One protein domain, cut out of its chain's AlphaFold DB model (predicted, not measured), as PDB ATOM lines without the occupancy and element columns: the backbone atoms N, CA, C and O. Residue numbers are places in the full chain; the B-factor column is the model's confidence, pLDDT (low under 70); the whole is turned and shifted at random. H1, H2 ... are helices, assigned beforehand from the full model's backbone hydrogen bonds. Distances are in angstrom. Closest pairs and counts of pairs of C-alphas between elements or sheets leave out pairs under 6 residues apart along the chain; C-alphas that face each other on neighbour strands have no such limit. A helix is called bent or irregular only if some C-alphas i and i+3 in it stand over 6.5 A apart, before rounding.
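AT A GLANCE: This is residues 10 to 159 of the 163 residues of an uncharacterized protein of Paenibacillus whitsoniae (UniProt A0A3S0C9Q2). The long, kinked helix H2 runs along the length of the domain, with H1 folded back beside its first part and H6 crossing it. On the other side H3 folds back from the end of H2, and its last turns meet the helical hairpin of H4 and H5, which stays away from H2. The printed part has 150 residues, with six named helices, H1 to H6, and no named strand: all helix. It is compact, with a radius of gyration of the C-alphas of 16.9 A and spans of 48 by 33 by 30 A.

IN THESE COORDINATES: Find C-alpha 26 at (25.395, 14.328, 3.248); from there H2, residues 26 to 56, runs 42.9 A, with a kink of 30 degrees near residue 45. It is only just irregular, with C-alphas 47 and 50 6.6 A apart. H1, residues 10 to 21, begins at (34.230, 30.121, 19.474). H3, residues 61 to 82, runs 31.7 A and is irregular, with C-alphas 62 and 65 7.2 A apart. H4 holds residues 86 to 95 and H5 residues 107 to 122. H6, residues 137 to 157, runs 30.1 A to C-alpha 157 at (36.192, 19.040, 19.288).

HOW THE PARTS SIT: Start at H2: its residues 28 to 40 touch H1 in a hairpin, closest at C-alphas 29 and 20, 6.1 A, a shallow tilt of 15 degrees. Its residues 37 to 49 touch H6, C-alphas 41 and 147 closest at 6.8 A, a steep tilt of 47 degrees. H2 and H3 are near each other. H3 only just touches H5, C-alphas 77 and 121 closest at 6.9 A, and H4 only at the corner, C-alphas 80 and 86 closest at 5.6 A, each with 3 pairs within 8 A. H4 and H5 only just touch, with 3 such pairs, C-alphas 90 and 118 closest at 7.1 A. Every O i to N i+4 pair is within hydrogen-bond range in H1, H4, H5 and H6; in H2 25 of 27 are, in H3 16 of 18.

THE WHOLE: The C-alphas of Asn 24 and Glu 59, the two farthest apart, are 50.3 A apart. The printed part has no cut; the links H4 to H5 and H5 to H6 are long. No printed residue is under 70 in pLDDT.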
ATOM      1  N   ALA A  10      35.393  30.552  18.699       95.69
ATOM      2  CA  ALA A  10      34.230  30.121  19.474       95.69
ATOM      3  C   ALA A  10      32.898  30.424  18.762       95.69
ATOM      4  O   ALA A  10      31.995  29.587  18.762       95.69
ATOM      5  N   GLN A  11      32.775  31.596  18.129       95.31
ATOM      6  CA  GLN A  11      31.593  31.948  17.337       95.31
ATOM      7  C   GLN A  11      31.474  31.061  16.095       95.31
ATOM      8  O   GLN A  11      30.385  30.559  15.817       95.31
ATOM      9  N   ILE A  12      32.587  30.812  15.394       95.69
ATOM     10  CA  ILE A  12      32.625  29.888  14.250       95.69
ATOM     11  C   ILE A  12      32.157  28.495  14.687       95.69
ATOM     12  O   ILE A  12      31.256  27.940  14.064       95.69
ATOM     13  N   GLY A  13      32.687  27.966  15.795       96.38
ATOM     14  CA  GLY A  13      32.287  26.663  16.332       96.38
ATOM     15  C   GLY A  13      30.804  26.592  16.705       96.38
ATOM     16  O   GLY A  13      30.122  25.629  16.356       96.38
ATOM     17  N   HIS A  14      30.265  27.637  17.341       95.19
ATOM     18  CA  HIS A  14      28.835  27.723  17.643       95.19
ATOM     19  C   HIS A  14      27.977  27.663  16.368       95.19
ATOM     20  O   HIS A  14      27.015  26.896  16.303       95.19
ATOM     21  N   HIS A  15      28.338  28.428  15.332       93.31
ATOM     22  CA  HIS A  15      27.638  28.383  14.048       93.31
ATOM     23  C   HIS A  15      27.791  27.030  13.354       93.31
ATOM     24  O   HIS A  15      26.801  26.508  12.840       93.31
ATOM     25  N   ALA A  16      28.982  26.431  13.397       94.50
ATOM     26  CA  ALA A  16      29.241  25.120  12.823       94.50
ATOM     27  C   ALA A  16      28.294  24.069  13.414       94.50
ATOM     28  O   ALA A  16      27.569  23.421  12.665       94.50
ATOM     29  N   VAL A  17      28.218  23.957  14.744       95.56
ATOM     30  CA  VAL A  17      27.328  22.998  15.428       95.56
ATOM     31  C   VAL A  17      25.858  23.286  15.128       95.56
ATOM     32  O   VAL A  17      25.088  22.371  14.815       95.56
ATOM     33  N   HIS A  18      25.466  24.560  15.185       93.94
ATOM     34  CA  HIS A  18      24.098  24.987  14.919       93.94
ATOM     35  C   HIS A  18      23.637  24.574  13.521       93.94
ATOM     36  O   HIS A  18      22.650  23.848  13.397       93.94
ATOM     37  N   TYR A  19      24.364  24.967  12.470       92.94
ATOM     38  CA  TYR A  19      23.995  24.636  11.093       92.94
ATOM     39  C   TYR A  19      24.176  23.157  10.782       92.94
ATOM     40  O   TYR A  19      23.330  22.580  10.096       92.94
ATOM     41  N   TRP A  20      25.198  22.510  11.348       93.56
ATOM     42  CA  TRP A  20      25.379  21.067  11.232       93.56
ATOM     43  C   TRP A  20      24.115  20.330  11.673       93.56
ATOM     44  O   TRP A  20      23.634  19.467  10.951       93.56
ATOM     45  N   SER A  21      23.518  20.688  12.810       92.81
ATOM     46  CA  SER A  21      22.344  19.982  13.348       92.81
ATOM     47  C   SER A  21      21.034  20.165  12.559       92.81
ATOM     48  O   SER A  21      20.090  19.407  12.780       92.81
ATOM     49  N   ARG A  22      20.955  21.134  11.635       91.56
ATOM     50  CA  ARG A  22      19.697  21.501  10.955       91.56
ATOM     51  C   ARG A  22      19.218  20.493   9.913       91.56
ATOM     52  O   ARG A  22      18.019  20.416   9.662       91.56
ATOM     53  N   ASN A  23      20.126  19.753   9.288       89.44
ATOM     54  CA  ASN A  23      19.802  18.785   8.244       89.44
ATOM     55  C   ASN A  23      20.862  17.667   8.242       89.44
ATOM     56  O   ASN A  23      22.043  17.919   8.470       89.44
ATOM     57  N   ASN A  24      20.426  16.420   8.048       88.81
ATOM     58  CA  ASN A  24      21.273  15.223   8.113       88.81
ATOM     59  C   ASN A  24      21.710  14.675   6.745       88.81
ATOM     60  O   ASN A  24      22.435  13.684   6.715       88.81
ATOM     61  N   SER A  25      21.293  15.293   5.638       91.94
ATOM     62  CA  SER A  25      21.766  14.939   4.292       91.94
ATOM     63  C   SER A  25      23.275  15.150   4.160       91.94
ATOM     64  O   SER A  25      23.832  16.086   4.736       91.94
ATOM     65  N   ALA A  26      23.945  14.273   3.415       90.12
ATOM     66  CA  ALA A  26      25.395  14.328   3.248       90.12
ATOM     67  C   ALA A  26      25.825  15.623   2.538       90.12
ATOM     68  O   ALA A  26      26.832  16.226   2.897       90.12
ATOM     69  N   GLU A  27      25.008  16.082   1.595       89.31
ATOM     70  CA  GLU A  27      25.198  17.290   0.800       89.31
ATOM     71  C   GLU A  27      25.172  18.538   1.686       89.31
ATOM     72  O   GLU A  27      26.093  19.353   1.639       89.31
ATOM     73  N   TRP A  28      24.180  18.649   2.578       91.06
ATOM     74  CA  TRP A  28      24.120  19.747   3.544       91.06
ATOM     75  C   TRP A  28      25.324  19.743   4.487       91.06
ATOM     76  O   TRP A  28      25.898  20.786   4.794       91.06
ATOM     77  N   LYS A  29      25.718  18.564   4.967       92.88
ATOM     78  CA  LYS A  29      26.844  18.418   5.894       92.88
ATOM     79  C   LYS A  29      28.163  18.822   5.226       92.88
ATOM     80  O   LYS A  29      28.946  19.550   5.839       92.88
ATOM     81  N   ALA A  30      28.367  18.420   3.973       90.75
ATOM     82  CA  ALA A  30      29.512  18.827   3.163       90.75
ATOM     83  C   ALA A  30      29.505  20.341   2.909       90.75
ATOM     84  O   ALA A  30      30.537  20.993   3.067       90.75
ATOM     85  N   PHE A  31      28.339  20.915   2.604       90.75
ATOM     86  CA  PHE A  31      28.181  22.357   2.439       90.75
ATOM     87  C   PHE A  31      28.552  23.135   3.709       90.75
ATOM     88  O   PHE A  31      29.367  24.054   3.653       90.75
ATOM     89  N   VAL A  32      28.020  22.738   4.871       92.50
ATOM     90  CA  VAL A  32      28.350  23.377   6.156       92.50
ATOM     91  C   VAL A  32      29.847  23.279   6.442       92.50
ATOM     92  O   VAL A  32      30.445  24.265   6.865       92.50
ATOM     93  N   GLN A  33      30.476  22.129   6.186       93.50
ATOM     94  CA  GLN A  33      31.925  21.994   6.344       93.50
ATOM     95  C   GLN A  33      32.701  22.919   5.417       93.50
ATOM     96  O   GLN A  33      33.606  23.600   5.894       93.50
ATOM     97  N   GLY A  34      32.342  22.985   4.135       91.81
ATOM     98  CA  GLY A  34      32.977  23.884   3.173       91.81
ATOM     99  C   GLY A  34      32.860  25.347   3.598       91.81
ATOM    100  O   GLY A  34      33.868  26.047   3.678       91.81
ATOM    101  N   TYR A  35      31.657  25.783   3.973       91.88
ATOM    102  CA  TYR A  35      31.408  27.157   4.404       91.88
ATOM    103  C   TYR A  35      32.179  27.520   5.682       91.88
ATOM    104  O   TYR A  35      32.852  28.546   5.738       91.88
ATOM    105  N   ILE A  36      32.145  26.655   6.702       94.62
ATOM    106  CA  ILE A  36      32.902  26.878   7.941       94.62
ATOM    107  C   ILE A  36      34.411  26.870   7.678       94.62
ATOM    108  O   ILE A  36      35.129  27.680   8.260       94.62
ATOM    109  N   SER A  37      34.885  26.004   6.779       95.62
ATOM    110  CA  SER A  37      36.295  25.971   6.383       95.62
ATOM    111  C   SER A  37      36.728  27.267   5.713       95.62
ATOM    112  O   SER A  37      37.798  27.774   6.036       95.62
ATOM    113  N   HIS A  38      35.893  27.829   4.837       92.62
ATOM    114  CA  HIS A  38      36.155  29.112   4.193       92.62
ATOM    115  C   HIS A  38      36.258  30.250   5.217       92.62
ATOM    116  O   HIS A  38      37.288  30.916   5.281       92.62
ATOM    117  N   VAL A  39      35.254  30.408   6.088       94.12
ATOM    118  CA  VAL A  39      35.260  31.457   7.126       94.12
ATOM    119  C   VAL A  39      36.461  31.310   8.067       94.12
ATOM    120  O   VAL A  39      37.080  32.298   8.463       94.12
ATOM    121  N   TYR A  40      36.808  30.075   8.431       97.31
ATOM    122  CA  TYR A  40      37.960  29.801   9.284       97.31
ATOM    123  C   TYR A  40      39.295  30.111   8.597       97.31
ATOM    124  O   TYR A  40      40.195  30.677   9.222       97.31
ATOM    125  N   ALA A  41      39.423  29.765   7.315       97.19
ATOM    126  CA  ALA A  41      40.598  30.094   6.523       97.19
ATOM    127  C   ALA A  41      40.774  31.611   6.408       97.19
ATOM    128  O   ALA A  41      41.883  32.086   6.627       97.19
ATOM    129  N   ASP A  42      39.707  32.378   6.179       95.94
ATOM    130  CA  ASP A  42      39.774  33.845   6.119       95.94
ATOM    131  C   ASP A  42      40.217  34.458   7.455       95.94
ATOM    132  O   ASP A  42      41.038  35.381   7.479       95.94
ATOM    133  N   LEU A  43      39.725  33.923   8.584       96.88
ATOM    134  CA  LEU A  43      40.179  34.326   9.919       96.88
ATOM    135  C   LEU A  43      41.685  34.100  10.066       96.88
ATOM    136  O   LEU A  43      42.424  35.038  10.367       96.88
ATOM    137  N   ARG A  44      42.150  32.870   9.825       97.81
ATOM    138  CA  ARG A  44      43.568  32.533   9.981       97.81
ATOM    139  C   ARG A  44      44.442  33.281   8.988       97.81
ATOM    140  O   ARG A  44      45.529  33.710   9.359       97.81
ATOM    141  N   TRP A  45      43.981  33.480   7.758       97.62
ATOM    142  CA  TRP A  45      44.685  34.263   6.747       97.62
ATOM    143  C   TRP A  45      44.882  35.704   7.218       97.62
ATOM    144  O   TRP A  45      45.991  36.233   7.140       97.62
ATOM    145  N   THR A  46      43.828  36.304   7.781       96.38
ATOM    146  CA  THR A  46      43.861  37.660   8.345       96.38
ATOM    147  C   THR A  46      44.857  37.766   9.501       96.38
ATOM    148  O   THR A  46      45.668  38.687   9.537       96.38
ATOM    149  N   GLU A  47      44.830  36.807  10.428       95.62
ATOM    150  CA  GLU A  47      45.692  36.788  11.619       95.62
ATOM    151  C   GLU A  47      47.158  36.435  11.327       95.62
ATOM    152  O   GLU A  47      48.025  36.700  12.160       95.62
ATOM    153  N   THR A  48      47.443  35.818  10.176       96.44
ATOM    154  CA  THR A  48      48.784  35.332   9.820       96.44
ATOM    155  C   THR A  48      49.329  36.057   8.595       96.44
ATOM    156  O   THR A  48      49.976  37.091   8.733       96.44
ATOM    157  N   LEU A  49      49.057  35.545   7.395       97.31
ATOM    158  CA  LEU A  49      49.656  36.011   6.148       97.31
ATOM    159  C   LEU A  49      49.333  37.480   5.853       97.31
ATOM    160  O   LEU A  49      50.223  38.231   5.460       97.31
ATOM    161  N   TYR A  50      48.091  37.915   6.078       96.19
ATOM    162  CA  TYR A  50      47.714  39.314   5.875       96.19
ATOM    163  C   TYR A  50      48.363  40.242   6.908       96.19
ATOM    164  O   TYR A  50      48.891  41.285   6.533       96.19
ATOM    165  N   ALA A  51      48.370  39.867   8.191       95.31
ATOM    166  CA  ALA A  51      49.024  40.654   9.236       95.31
ATOM    167  C   ALA A  51      50.542  40.779   8.998       95.31
ATOM    168  O   ALA A  51      51.115  41.861   9.148       95.31
ATOM    169  N   GLU A  52      51.203  39.695   8.575       95.88
ATOM    170  CA  GLU A  52      52.614  39.724   8.180       95.88
ATOM    171  C   GLU A  52      52.823  40.651   6.976       95.88
ATOM    172  O   GLU A  52      53.702  41.519   7.017       95.88
ATOM    173  N   PHE A  53      51.995  40.523   5.937       96.25
ATOM    174  CA  PHE A  53      52.012  41.402   4.768       96.25
ATOM    175  C   PHE A  53      51.868  42.876   5.164       96.25
ATOM    176  O   PHE A  53      52.732  43.681   4.828       96.25
ATOM    177  N   GLU A  54      50.845  43.229   5.942       95.00
ATOM    178  CA  GLU A  54      50.600  44.602   6.392       95.00
ATOM    179  C   GLU A  54      51.792  45.153   7.191       95.00
ATOM    180  O   GLU A  54      52.247  46.274   6.955       95.00
ATOM    181  N   SER A  55      52.368  44.340   8.084       94.31
ATOM    182  CA  SER A  55      53.519  44.735   8.905       94.31
ATOM    183  C   SER A  55      54.835  44.854   8.122       94.31
ATOM    184  O   SER A  55      55.743  45.585   8.537       94.31
ATOM    185  N   SER A  56      54.968  44.141   7.002       93.62
ATOM    186  CA  SER A  56      56.178  44.080   6.172       93.62
ATOM    187  C   SER A  56      56.106  44.969   4.932       93.62
ATOM    188  O   SER A  56      57.147  45.265   4.344       93.62
ATOM    189  N   TYR A  57      54.923  45.468   4.569       93.75
ATOM    190  CA  TYR A  57      54.744  46.386   3.452       93.75
ATOM    191  C   TYR A  57      55.484  47.708   3.711       93.75
ATOM    192  O   TYR A  57      55.448  48.266   4.813       93.75
ATOM    193  N   ARG A  58      56.231  48.192   2.714       89.88
ATOM    194  CA  ARG A  58      57.074  49.405   2.827       89.88
ATOM    195  C   ARG A  58      56.784  50.450   1.756       89.88
ATOM    196  O   ARG A  58      57.384  51.520   1.785       89.88
ATOM    197  N   GLU A  59      55.915  50.132   0.807       89.38
ATOM    198  CA  GLU A  59      55.547  51.039  -0.277       89.38
ATOM    199  C   GLU A  59      54.369  51.937   0.138       89.38
ATOM    200  O   GLU A  59      54.005  52.021   1.313       89.38
ATOM    201  N   ASP A  60      53.772  52.624  -0.834       88.19
ATOM    202  CA  ASP A  60      52.626  53.499  -0.616       88.19
ATOM    203  C   ASP A  60      51.401  52.705  -0.137       88.19
ATOM    204  O   ASP A  60      50.932  51.771  -0.789       88.19
ATOM    205  N   THR A  61      50.824  53.102   0.996       85.88
ATOM    206  CA  THR A  61      49.613  52.470   1.534       85.88
ATOM    207  C   THR A  61      48.445  52.535   0.549       85.88
ATOM    208  O   THR A  61      47.592  51.645   0.566       85.88
ATOM    209  N   ALA A  62      48.431  53.512  -0.367       87.88
ATOM    210  CA  ALA A  62      47.440  53.578  -1.437       87.88
ATOM    211  C   ALA A  62      47.531  52.394  -2.425       87.88
ATOM    212  O   ALA A  62      46.502  51.977  -2.963       87.88
ATOM    213  N   SER A  63      48.720  51.813  -2.645       92.75
ATOM    214  CA  SER A  63      48.912  50.654  -3.531       92.75
ATOM    215  C   SER A  63      48.783  49.304  -2.828       92.75
ATOM    216  O   SER A  63      48.566  48.301  -3.511       92.75
ATOM    217  N   MET A  64      48.824  49.264  -1.492       93.75
ATOM    218  CA  MET A  64      48.817  48.030  -0.692       93.75
ATOM    219  C   MET A  64      47.711  47.048  -1.104       93.75
ATOM    220  O   MET A  64      47.986  45.879  -1.362       93.75
ATOM    221  N   ARG A  65      46.467  47.526  -1.257       94.44
ATOM    222  CA  ARG A  65      45.333  46.680  -1.674       94.44
ATOM    223  C   ARG A  65      45.531  46.076  -3.065       94.44
ATOM    224  O   ARG A  65      45.175  44.925  -3.294       94.44
ATOM    225  N   SER A  66      46.070  46.854  -4.001       95.31
ATOM    226  CA  SER A  66      46.323  46.371  -5.361       95.31
ATOM    227  C   SER A  66      47.442  45.329  -5.386       95.31
ATOM    228  O   SER A  66      47.305  44.320  -6.073       95.31
ATOM    229  N   THR A  67      48.494  45.525  -4.586       96.44
ATOM    230  CA  THR A  67      49.593  44.565  -4.443       96.44
ATOM    231  C   THR A  67      49.110  43.274  -3.798       96.44
ATOM    232  O   THR A  67      49.355  42.207  -4.354       96.44
ATOM    233  N   TYR A  68      48.343  43.371  -2.708       96.88
ATOM    234  CA  TYR A  68      47.693  42.229  -2.066       96.88
ATOM    235  C   TYR A  68      46.892  41.402  -3.074       96.88
ATOM    236  O   TYR A  68      47.180  40.227  -3.284       96.88
ATOM    237  N   ASN A  69      45.935  42.035  -3.763       96.00
ATOM    238  CA  ASN A  69      45.078  41.344  -4.723       96.00
ATOM    239  C   ASN A  69      45.898  40.665  -5.822       96.00
ATOM    240  O   ASN A  69      45.589  39.539  -6.203       96.00
ATOM    241  N   ARG A  70      46.933  41.342  -6.331       97.00
ATOM    242  CA  ARG A  70      47.772  40.831  -7.416       97.00
ATOM    243  C   ARG A  70      48.608  39.630  -6.977       97.00
ATOM    244  O   ARG A  70      48.706  38.668  -7.727       97.00
ATOM    245  N   GLU A  71      49.196  39.662  -5.787       97.69
ATOM    246  CA  GLU A  71      49.999  38.538  -5.299       97.69
ATOM    247  C   GLU A  71      49.152  37.337  -4.887       97.69
ATOM    248  O   GLU A  71      49.478  36.215  -5.267       97.69
ATOM    249  N   VAL A  72      48.033  37.560  -4.192       96.75
ATOM    250  CA  VAL A  72      47.096  36.479  -3.854       96.75
ATOM    251  C   VAL A  72      46.557  35.825  -5.124       96.75
ATOM    252  O   VAL A  72      46.598  34.605  -5.239       96.75
ATOM    253  N   SER A  73      46.168  36.631  -6.117       96.81
ATOM    254  CA  SER A  73      45.759  36.144  -7.441       96.81
ATOM    255  C   SER A  73      46.828  35.257  -8.078       96.81
ATOM    256  O   SER A  73      46.531  34.164  -8.553       96.81
ATOM    257  N   GLN A  74      48.086  35.700  -8.075       97.75
ATOM    258  CA  GLN A  74      49.182  34.921  -8.642       97.75
ATOM    259  C   GLN A  74      49.361  33.577  -7.927       97.75
ATOM    260  O   GLN A  74      49.586  32.556  -8.576       97.75
ATOM    261  N   ILE A  75      49.234  33.561  -6.601       96.75
ATOM    262  CA  ILE A  75      49.325  32.332  -5.818       96.75
ATOM    263  C   ILE A  75      48.182  31.372  -6.114       96.75
ATOM    264  O   ILE A  75      48.431  30.173  -6.233       96.75
ATOM    265  N   GLU A  76      46.957  31.865  -6.284       95.19
ATOM    266  CA  GLU A  76      45.834  31.020  -6.691       95.19
ATOM    267  C   GLU A  76      46.139  30.318  -8.020       95.19
ATOM    268  O   GLU A  76      46.010  29.099  -8.105       95.19
ATOM    269  N   PHE A  77      46.657  31.037  -9.023       96.00
ATOM    270  CA  PHE A  77      47.087  30.430 -10.291       96.00
ATOM    271  C   PHE A  77      48.239  29.426 -10.126       96.00
ATOM    272  O   PHE A  77      48.275  28.396 -10.808       96.00
ATOM    273  N   ASN A  78      49.185  29.684  -9.223       95.38
ATOM    274  CA  ASN A  78      50.286  28.757  -8.962       95.38
ATOM    275  C   ASN A  78      49.782  27.459  -8.320       95.38
ATOM    276  O   ASN A  78      50.149  26.372  -8.773       95.38
ATOM    277  N   LEU A  79      48.895  27.552  -7.325       93.38
ATOM    278  CA  LEU A  79      48.253  26.396  -6.696       93.38
ATOM    279  C   LEU A  79      47.398  25.622  -7.704       93.38
ATOM    280  O   LEU A  79      47.528  24.406  -7.806       93.38
ATOM    281  N   MET A  80      46.613  26.320  -8.528       92.12
ATOM    282  CA  MET A  80      45.782  25.690  -9.555       92.12
ATOM    283  C   MET A  80      46.602  24.807 -10.509       92.12
ATOM    284  O   MET A  80      46.157  23.725 -10.882       92.12
ATOM    285  N   ARG A  81      47.817  25.239 -10.873       92.00
ATOM    286  CA  ARG A  81      48.715  24.480 -11.762       92.00
ATOM    287  C   ARG A  81      49.503  23.373 -11.072       92.00
ATOM    288  O   ARG A  81      49.848  22.390 -11.719       92.00
ATOM    289  N   SER A  82      49.876  23.568  -9.810       92.06
ATOM    290  CA  SER A  82      50.811  22.678  -9.107       92.06
ATOM    291  C   SER A  82      50.120  21.591  -8.285       92.06
ATOM    292  O   SER A  82      50.732  20.563  -7.997       92.06
ATOM    293  N   GLU A  83      48.849  21.782  -7.937       90.94
ATOM    294  CA  GLU A  83      48.115  20.872  -7.070       90.94
ATOM    295  C   GLU A  83      47.306  19.830  -7.842       90.94
ATOM    296  O   GLU A  83      46.369  20.141  -8.577       90.94
ATOM    297  N   ALA A  84      47.588  18.553  -7.577       90.12
ATOM    298  CA  ALA A  84      46.897  17.429  -8.214       90.12
ATOM    299  C   ALA A  84      45.390  17.356  -7.889       90.12
ATOM    300  O   ALA A  84      44.636  16.671  -8.578       90.12
ATOM    301  N   TRP A  85      44.934  18.017  -6.820       88.00
ATOM    302  CA  TRP A  85      43.525  18.016  -6.423       88.00
ATOM    303  C   TRP A  85      42.679  19.058  -7.166       88.00
ATOM    304  O   TRP A  85      41.452  18.944  -7.127       88.00
ATOM    305  N   THR A  86      43.300  20.025  -7.843       89.50
ATOM    306  CA  THR A  86      42.619  21.185  -8.430       89.50
ATOM    307  C   THR A  86      41.541  20.796  -9.434       89.50
ATOM    308  O   THR A  86      40.383  21.170  -9.258       89.50
ATOM    309  N   GLU A  87      41.885  20.007 -10.457       88.38
ATOM    310  CA  GLU A  87      40.945  19.636 -11.529       88.38
ATOM    311  C   GLU A  87      39.687  18.963 -10.967       88.38
ATOM    312  O   GLU A  87      38.562  19.278 -11.352       88.38
ATOM    313  N   ARG A  88      39.878  18.079  -9.982       90.38
ATOM    314  CA  ARG A  88      38.786  17.375  -9.307       90.38
ATOM    315  C   ARG A  88      37.897  18.322  -8.505       90.38
ATOM    316  O   ARG A  88      36.690  18.108  -8.457       90.38
ATOM    317  N   VAL A  89      38.476  19.312  -7.825       88.19
ATOM    318  CA  VAL A  89      37.701  20.285  -7.040       88.19
ATOM    319  C   VAL A  89      36.902  21.201  -7.961       88.19
ATOM    320  O   VAL A  89      35.719  21.391  -7.708       88.19
ATOM    321  N   ILE A  90      37.492  21.685  -9.056       89.75
ATOM    322  CA  ILE A  90      36.782  22.518 -10.037       89.75
ATOM    323  C   ILE A  90      35.606  21.765 -10.656       89.75
ATOM    324  O   ILE A  90      34.496  22.289 -10.645       89.75
ATOM    325  N   ALA A  91      35.817  20.529 -11.118       89.38
ATOM    326  CA  ALA A  91      34.738  19.720 -11.685       89.38
ATOM    327  C   ALA A  91      33.588  19.533 -10.682       89.38
ATOM    328  O   ALA A  91      32.428  19.740 -11.018       89.38
ATOM    329  N   LYS A  92      33.910  19.237  -9.415       87.75
ATOM    330  CA  LYS A  92      32.897  19.139  -8.358       87.75
ATOM    331  C   LYS A  92      32.160  20.455  -8.128       87.75
ATOM    332  O   LYS A  92      30.945  20.435  -7.994       87.75
ATOM    333  N   LEU A  93      32.867  21.582  -8.075       86.75
ATOM    334  CA  LEU A  93      32.251  22.892  -7.850       86.75
ATOM    335  C   LEU A  93      31.295  23.303  -8.981       86.75
ATOM    336  O   LEU A  93      30.368  24.060  -8.726       86.75
ATOM    337  N   GLN A  94      31.497  22.795 -10.199       87.56
ATOM    338  CA  GLN A  94      30.601  23.022 -11.340       87.56
ATOM    339  C   GLN A  94      29.337  22.146 -11.316       87.56
ATOM    340  O   GLN A  94      28.375  22.452 -12.014       87.56
ATOM    341  N   GLU A  95      29.339  21.051 -10.550       86.62
ATOM    342  CA  GLU A  95      28.234  20.082 -10.489       86.62
ATOM    343  C   GLU A  95      27.332  20.262  -9.261       86.62
ATOM    344  O   GLU A  95      26.204  19.771  -9.248       86.62
ATOM    345  N   VAL A  96      27.827  20.912  -8.204       83.44
ATOM    346  CA  VAL A  96      27.103  21.039  -6.933       83.44
ATOM    347  C   VAL A  96      26.097  22.185  -6.954       83.44
ATOM    348  O   VAL A  96      26.408  23.305  -7.348       83.44
ATOM    349  N   GLU A  97      24.896  21.916  -6.446       82.12
ATOM    350  CA  GLU A  97      23.904  22.955  -6.174       82.12
ATOM    351  C   GLU A  97      24.282  23.750  -4.915       82.12
ATOM    352  O   GLU A  97      24.757  23.197  -3.916       82.12
ATOM    353  N   ALA A  98      24.052  25.063  -4.951       85.56
ATOM    354  CA  ALA A  98      24.271  25.932  -3.806       85.56
ATOM    355  C   ALA A  98      23.161  25.761  -2.756       85.56
ATOM    356  O   ALA A  98      21.973  25.687  -3.072       85.56
ATOM    357  N   PHE A  99      23.545  25.767  -1.480       86.06
ATOM    358  CA  PHE A  99      22.600  25.840  -0.370       86.06
ATOM    359  C   PHE A  99      22.558  27.257   0.197       86.06
ATOM    360  O   PHE A  99      23.593  27.888   0.377       86.06
ATOM    361  N   ALA A 100      21.369  27.731   0.564       86.69
ATOM    362  CA  ALA A 100      21.238  28.960   1.336       86.69
ATOM    363  C   ALA A 100      21.520  28.695   2.826       86.69
ATOM    364  O   ALA A 100      21.145  27.654   3.380       86.69
ATOM    365  N   MET A 101      22.096  29.683   3.509       82.44
ATOM    366  CA  MET A 101      22.248  29.700   4.963       82.44
ATOM    367  C   MET A 101      21.688  31.001   5.565       82.44
ATOM    368  O   MET A 101      22.443  31.784   6.144       82.44
ATOM    369  N   PRO A 102      20.367  31.256   5.492       78.62
ATOM    370  CA  PRO A 102      19.819  32.519   5.970       78.62
ATOM    371  C   PRO A 102      19.986  32.696   7.491       78.62
ATOM    372  O   PRO A 102      19.822  31.727   8.253       78.62
ATOM    373  N   PRO A 103      20.264  33.929   7.962       80.81
ATOM    374  CA  PRO A 103      20.350  35.175   7.184       80.81
ATOM    375  C   PRO A 103      21.773  35.510   6.687       80.81
ATOM    376  O   PRO A 103      22.053  36.672   6.419       80.81
ATOM    377  N   LEU A 104      22.704  34.549   6.680       79.75
ATOM    378  CA  LEU A 104      24.121  34.815   6.406       79.75
ATOM    379  C   LEU A 104      24.425  34.936   4.917       79.75
ATOM    380  O   LEU A 104      25.216  35.793   4.543       79.75
ATOM    381  N   ILE A 105      23.849  34.050   4.109       84.69
ATOM    382  CA  ILE A 105      24.097  33.996   2.672       84.69
ATOM    383  C   ILE A 105      22.947  33.280   1.969       84.69
ATOM    384  O   ILE A 105      22.426  32.275   2.476       84.69
ATOM    385  N   GLU A 106      22.552  33.797   0.817       90.12
ATOM    386  CA  GLU A 106      21.555  33.184  -0.055       90.12
ATOM    387  C   GLU A 106      22.222  32.267  -1.099       90.12
ATOM    388  O   GLU A 106      23.423  32.344  -1.372       90.12
ATOM    389  N   ALA A 107      21.459  31.324  -1.656       88.81
ATOM    390  CA  ALA A 107      22.012  30.329  -2.581       88.81
ATOM    391  C   ALA A 107      22.504  30.956  -3.899       88.81
ATOM    392  O   ALA A 107      23.518  30.525  -4.447       88.81
ATOM    393  N   ASP A 108      21.811  31.989  -4.379       89.75
ATOM    394  CA  ASP A 108      22.160  32.738  -5.588       89.75
ATOM    395  C   ASP A 108      23.473  33.516  -5.427       89.75
ATOM    396  O   ASP A 108      24.264  33.581  -6.368       89.75
ATOM    397  N   GLU A 109      23.756  34.042  -4.232       88.44
ATOM    398  CA  GLU A 109      25.036  34.687  -3.918       88.44
ATOM    399  C   GLU A 109      26.209  33.700  -4.021       88.44
ATOM    400  O   GLU A 109      27.249  34.022  -4.604       88.44
ATOM    401  N   ILE A 110      26.036  32.481  -3.501       89.31
ATOM    402  CA  ILE A 110      27.057  31.421  -3.566       89.31
ATOM    403  C   ILE A 110      27.273  30.968  -5.004       89.31
ATOM    404  O   ILE A 110      28.418  30.853  -5.442       89.31
ATOM    405  N   GLU A 111      26.191  30.712  -5.736       90.56
ATOM    406  CA  GLU A 111      26.260  30.256  -7.122       90.56
ATOM    407  C   GLU A 111      26.928  31.312  -8.013       90.56
ATOM    408  O   GLU A 111      27.865  30.998  -8.753       90.56
ATOM    409  N   ALA A 112      26.515  32.578  -7.893       90.62
ATOM    410  CA  ALA A 112      27.099  33.677  -8.652       90.62
ATOM    411  C   ALA A 112      28.596  33.845  -8.356       90.62
ATOM    412  O   ALA A 112      29.396  33.975  -9.286       90.62
ATOM    413  N   TYR A 113      28.989  33.806  -7.079       90.75
ATOM    414  CA  TYR A 113      30.394  33.920  -6.689       90.75
ATOM    415  C   TYR A 113      31.227  32.725  -7.168       90.75
ATOM    416  O   TYR A 113      32.296  32.925  -7.748       90.75
ATOM    417  N   SER A 114      30.739  31.495  -6.971       89.69
ATOM    418  CA  SER A 114      31.425  30.267  -7.393       89.69
ATOM    419  C   SER A 114      31.673  30.269  -8.902       89.69
ATOM    420  O   SER A 114      32.814  30.118  -9.344       89.69
ATOM    421  N   ASN A 115      30.633  30.547  -9.694       91.75
ATOM    422  CA  ASN A 115      30.726  30.584 -11.152       91.75
ATOM    423  C   ASN A 115      31.709  31.656 -11.632       91.75
ATOM    424  O   ASN A 115      32.602  31.354 -12.425       91.75
ATOM    425  N   ALA A 116      31.606  32.879 -11.101       93.38
ATOM    426  CA  ALA A 116      32.518  33.964 -11.454       93.38
ATOM    427  C   ALA A 116      33.974  33.638 -11.084       93.38
ATOM    428  O   ALA A 116      34.892  33.921 -11.857       93.38
ATOM    429  N   LYS A 117      34.204  33.016  -9.920       92.62
ATOM    430  CA  LYS A 117      35.548  32.642  -9.466       92.62
ATOM    431  C   LYS A 117      36.149  31.529 -10.323       92.62
ATOM    432  O   LYS A 117      37.316  31.630 -10.695       92.62
ATOM    433  N   ILE A 118      35.370  30.502 -10.660       92.69
ATOM    434  CA  ILE A 118      35.810  29.404 -11.531       92.69
ATOM    435  C   ILE A 118      36.130  29.930 -12.929       92.69
ATOM    436  O   ILE A 118      37.208  29.647 -13.446       92.69
ATOM    437  N   GLU A 119      35.243  30.732 -13.525       94.25
ATOM    438  CA  GLU A 119      35.486  31.347 -14.835       94.25
ATOM    439  C   GLU A 119      36.774  32.179 -14.821       94.25
ATOM    440  O   GLU A 119      37.606  32.072 -15.726       94.25
ATOM    441  N   TRP A 120      36.975  32.963 -13.760       95.31
ATOM    442  CA  TRP A 120      38.165  33.784 -13.612       95.31
ATOM    443  C   TRP A 120      39.449  32.945 -13.516       95.31
ATOM    444  O   TRP A 120      40.420  33.269 -14.201       95.31
ATOM    445  N   LEU A 121      39.444  31.862 -12.726       92.19
ATOM    446  CA  LEU A 121      40.593  30.962 -12.542       92.19
ATOM    447  C   LEU A 121      40.913  30.127 -13.790       92.19
ATOM    448  O   LEU A 121      42.071  29.785 -14.020       92.19
ATOM    449  N   LEU A 122      39.907  29.788 -14.600       92.25
ATOM    450  CA  LEU A 122      40.097  29.016 -15.833       92.25
ATOM    451  C   LEU A 122      40.571  29.876 -17.013       92.25
ATOM    452  O   LEU A 122      41.064  29.342 -18.009       92.25
ATOM    453  N   ASN A 123      40.461  31.201 -16.919       95.12
ATOM    454  CA  ASN A 123      40.967  32.111 -17.936       95.12
ATOM    455  C   ASN A 123      42.410  32.538 -17.623       95.12
ATOM    456  O   ASN A 123      42.651  33.459 -16.846       95.12
ATOM    457  N   ALA A 124      43.373  31.931 -18.319       91.75
ATOM    458  CA  ALA A 124      44.802  32.233 -18.176       91.75
ATOM    459  C   ALA A 124      45.169  33.712 -18.429       91.75
ATOM    460  O   ALA A 124      46.201  34.173 -17.954       91.75
ATOM    461  N   SER A 125      44.332  34.479 -19.139       95.75
ATOM    462  CA  SER A 125      44.566  35.919 -19.359       95.75
ATOM    463  C   SER A 125      44.381  36.758 -18.090       95.75
ATOM    464  O   SER A 125      44.767  37.924 -18.074       95.75
ATOM    465  N   ASN A 126      43.775  36.186 -17.045       96.25
ATOM    466  CA  ASN A 126      43.612  36.828 -15.744       96.25
ATOM    467  C   ASN A 126      44.832  36.640 -14.828       96.25
ATOM    468  O   ASN A 126      44.905  37.292 -13.786       96.25
ATOM    469  N   GLU A 127      45.776  35.762 -15.187       96.81
ATOM    470  CA  GLU A 127      46.983  35.540 -14.394       96.81
ATOM    471  C   GLU A 127      47.845  36.815 -14.383       96.81
ATOM    472  O   GLU A 127      48.186  37.337 -15.448       96.81
ATOM    473  N   PRO A 128      48.242  37.328 -13.203       96.69
ATOM    474  CA  PRO A 128      49.067  38.532 -13.120       96.69
ATOM    475  C   PRO A 128      50.435  38.427 -13.806       96.69
ATOM    476  O   PRO A 128      50.989  39.449 -14.211       96.69
ATOM    477  N   GLY A 129      50.999  37.219 -13.900       96.38
ATOM    478  CA  GLY A 129      52.306  36.966 -14.507       96.38
ATOM    479  C   GLY A 129      53.478  37.516 -13.691       96.38
ATOM    480  O   GLY A 129      54.476  37.949 -14.270       96.38
ATOM    481  N   ILE A 130      53.359  37.542 -12.361       96.81
ATOM    482  CA  ILE A 130      54.386  38.071 -11.452       96.81
ATOM    483  C   ILE A 130      55.015  36.968 -10.595       96.81
ATOM    484  O   ILE A 130      54.481  35.872 -10.465       96.81
ATOM    485  N   THR A 131      56.140  37.277  -9.953       96.06
ATOM    486  CA  THR A 131      56.661  36.480  -8.835       96.06
ATOM    487  C   THR A 131      56.202  37.128  -7.526       96.06
ATOM    488  O   THR A 131      56.517  38.302  -7.325       96.06
ATOM    489  N   PRO A 132      55.454  36.418  -6.658       95.44
ATOM    490  CA  PRO A 132      55.042  36.950  -5.359       95.44
ATOM    491  C   PRO A 132      56.245  37.302  -4.476       95.44
ATOM    492  O   PRO A 132      57.224  36.557  -4.445       95.44
ATOM    493  N   ILE A 133      56.166  38.428  -3.764       94.75
ATOM    494  CA  ILE A 133      57.201  38.902  -2.832       94.75
ATOM    495  C   ILE A 133      56.755  38.685  -1.383       94.75
ATOM    496  O   ILE A 133      57.560  38.312  -0.535       94.75
ATOM    497  N   TYR A 134      55.479  38.928  -1.089       95.44
ATOM    498  CA  TYR A 134      54.908  38.843   0.252       95.44
ATOM    499  C   TYR A 134      54.228  37.496   0.500       95.44
ATOM    500  O   TYR A 134      54.386  36.907   1.571       95.44
ATOM    501  N   PHE A 135      53.506  36.988  -0.500       96.31
ATOM    502  CA  PHE A 135      52.790  35.715  -0.424       96.31
ATOM    503  C   PHE A 135      53.567  34.624  -1.155       96.31
ATOM    504  O   PHE A 135      53.147  34.149  -2.198       96.31
ATOM    505  N   GLU A 136      54.733  34.242  -0.639       94.19
ATOM    506  CA  GLU A 136      55.534  33.162  -1.227       94.19
ATOM    507  C   GLU A 136      54.796  31.811  -1.174       94.19
ATOM    508  O   GLU A 136      54.108  31.498  -0.198       94.19
ATOM    509  N   GLU A 137      54.978  30.966  -2.195       93.94
ATOM    510  CA  GLU A 137      54.276  29.677  -2.292       93.94
ATOM    511  C   GLU A 137      54.496  28.777  -1.075       93.94
ATOM    512  O   GLU A 137      53.552  28.157  -0.586       93.94
ATOM    513  N   GLU A 138      55.723  28.709  -0.552       94.25
ATOM    514  CA  GLU A 138      56.033  27.900   0.629       94.25
ATOM    515  C   GLU A 138      55.268  28.385   1.867       94.25
ATOM    516  O   GLU A 138      54.712  27.566   2.606       94.25
ATOM    517  N   LYS A 139      55.158  29.708   2.063       95.31
ATOM    518  CA  LYS A 139      54.379  30.295   3.164       95.31
ATOM    519  C   LYS A 139      52.906  29.924   3.046       95.31
ATOM    520  O   LYS A 139      52.290  29.518   4.029       95.31
ATOM    521  N   VAL A 140      52.354  29.998   1.838       96.44
ATOM    522  CA  VAL A 140      50.943  29.673   1.592       96.44
ATOM    523  C   VAL A 140      50.675  28.174   1.751       96.44
ATOM    524  O   VAL A 140      49.685  27.788   2.365       96.44
ATOM    525  N   ARG A 141      51.574  27.302   1.290       95.25
ATOM    526  CA  ARG A 141      51.472  25.845   1.506       95.25
ATOM    527  C   ARG A 141      51.533  25.484   2.985       95.25
ATOM    528  O   ARG A 141      50.748  24.665   3.458       95.25
ATOM    529  N   THR A 142      52.433  26.137   3.711       96.44
ATOM    530  CA  THR A 142      52.566  25.999   5.162       96.44
ATOM    531  C   THR A 142      51.278  26.431   5.864       96.44
ATOM    532  O   THR A 142      50.752  25.694   6.697       96.44
ATOM    533  N   PHE A 143      50.711  27.571   5.461       97.62
ATOM    534  CA  PHE A 143      49.409  28.039   5.930       97.62
ATOM    535  C   PHE A 143      48.293  27.018   5.669       97.62
ATOM    536  O   PHE A 143      47.550  26.692   6.596       97.62
ATOM    537  N   ILE A 144      48.188  26.476   4.450       95.75
ATOM    538  CA  ILE A 144      47.173  25.473   4.088       95.75
ATOM    539  C   ILE A 144      47.304  24.229   4.977       95.75
ATOM    540  O   ILE A 144      46.307  23.758   5.530       95.75
ATOM    541  N   SER A 145      48.526  23.715   5.160       96.06
ATOM    542  CA  SER A 145      48.771  22.530   5.991       96.06
ATOM    543  C   SER A 145      48.369  22.774   7.444       96.06
ATOM    544  O   SER A 145      47.537  22.045   7.981       96.06
ATOM    545  N   TYR A 146      48.884  23.833   8.075       97.69
ATOM    546  CA  TYR A 146      48.589  24.108   9.482       97.69
ATOM    547  C   TYR A 146      47.114  24.422   9.726       97.69
ATOM    548  O   TYR A 146      46.525  23.898  10.673       97.69
ATOM    549  N   THR A 147      46.510  25.242   8.867       97.94
ATOM    550  CA  THR A 147      45.112  25.664   9.017       97.94
ATOM    551  C   THR A 147      44.162  24.489   8.818       97.94
ATOM    552  O   THR A 147      43.224  24.331   9.598       97.94
ATOM    553  N   SER A 148      44.416  23.624   7.830       95.62
ATOM    554  CA  SER A 148      43.591  22.429   7.610       95.62
ATOM    555  C   SER A 148      43.715  21.422   8.756       95.62
ATOM    556  O   SER A 148      42.707  20.893   9.225       95.62
ATOM    557  N   GLU A 149      44.923  21.186   9.273       97.06
ATOM    558  CA  GLU A 149      45.138  20.325  10.439       97.06
ATOM    559  C   GLU A 149      44.453  20.858  11.698       97.06
ATOM    560  O   GLU A 149      43.851  20.092  12.456       97.06
ATOM    561  N   GLU A 150      44.552  22.164  11.941       97.62
ATOM    562  CA  GLU A 150      43.892  22.815  13.067       97.62
ATOM    563  C   GLU A 150      42.375  22.721  12.949       97.62
ATOM    564  O   GLU A 150      41.713  22.283  13.892       97.62
ATOM    565  N   LEU A 151      41.827  23.029  11.776       97.19
ATOM    566  CA  LEU A 151      40.397  22.943  11.530       97.19
ATOM    567  C   LEU A 151      39.871  21.509  11.679       97.19
ATOM    568  O   LEU A 151      38.813  21.299  12.270       97.19
ATOM    569  N   HIS A 152      40.622  20.500  11.230       96.31
ATOM    570  CA  HIS A 152      40.263  19.101  11.462       96.31
ATOM    571  C   HIS A 152      40.210  18.736  12.951       96.31
ATOM    572  O   HIS A 152      39.378  17.914  13.346       96.31
ATOM    573  N   ARG A 153      41.087  19.308  13.790       97.12
ATOM    574  CA  ARG A 153      41.009  19.131  15.250       97.12
ATOM    575  C   ARG A 153      39.769  19.822  15.811       97.12
ATOM    576  O   ARG A 153      39.014  19.181  16.535       97.12
ATOM    577  N   LEU A 154      39.513  21.060  15.399       97.81
ATOM    578  CA  LEU A 154      38.344  21.827  15.832       97.81
ATOM    579  C   LEU A 154      37.026  21.139  15.464       97.81
ATOM    580  O   LEU A 154      36.153  21.008  16.317       97.81
ATOM    581  N   PHE A 155      36.889  20.603  14.247       97.31
ATOM    582  CA  PHE A 155      35.694  19.842  13.877       97.31
ATOM    583  C   PHE A 155      35.462  18.647  14.805       97.31
ATOM    584  O   PHE A 155      34.333  18.433  15.244       97.31
ATOM    585  N   LYS A 156      36.518  17.916  15.182       95.88
ATOM    586  CA  LYS A 156      36.404  16.817  16.155       95.88
ATOM    587  C   LYS A 156      35.971  17.318  17.531       95.88
ATOM    588  O   LYS A 156      35.093  16.709  18.139       95.88
ATOM    589  N   GLU A 157      36.551  18.416  18.007       96.56
ATOM    590  CA  GLU A 157      36.192  19.040  19.288       96.56
ATOM    591  C   GLU A 157      34.734  19.521  19.311       96.56
ATOM    592  O   GLU A 157      34.058  19.402  20.331       96.56
ATOM    593  N   TRP A 158      34.218  19.995  18.177       96.62
ATOM    594  CA  TRP A 158      32.824  20.412  18.011       96.62
ATOM    595  C   TRP A 158      31.854  19.247  17.751       96.62
ATOM    596  O   TRP A 158      30.655  19.473  17.589       96.62
ATOM    597  N   GLY A 159      32.335  18.000  17.705       94.19
ATOM    598  CA  GLY A 159      31.501  16.823  17.439       94.19
ATOM    599  C   GLY A 159      31.035  16.700  15.981       94.19
ATOM    600  O   GLY A 159      30.018  16.061  15.706       94.19
TER     601      GLY A 159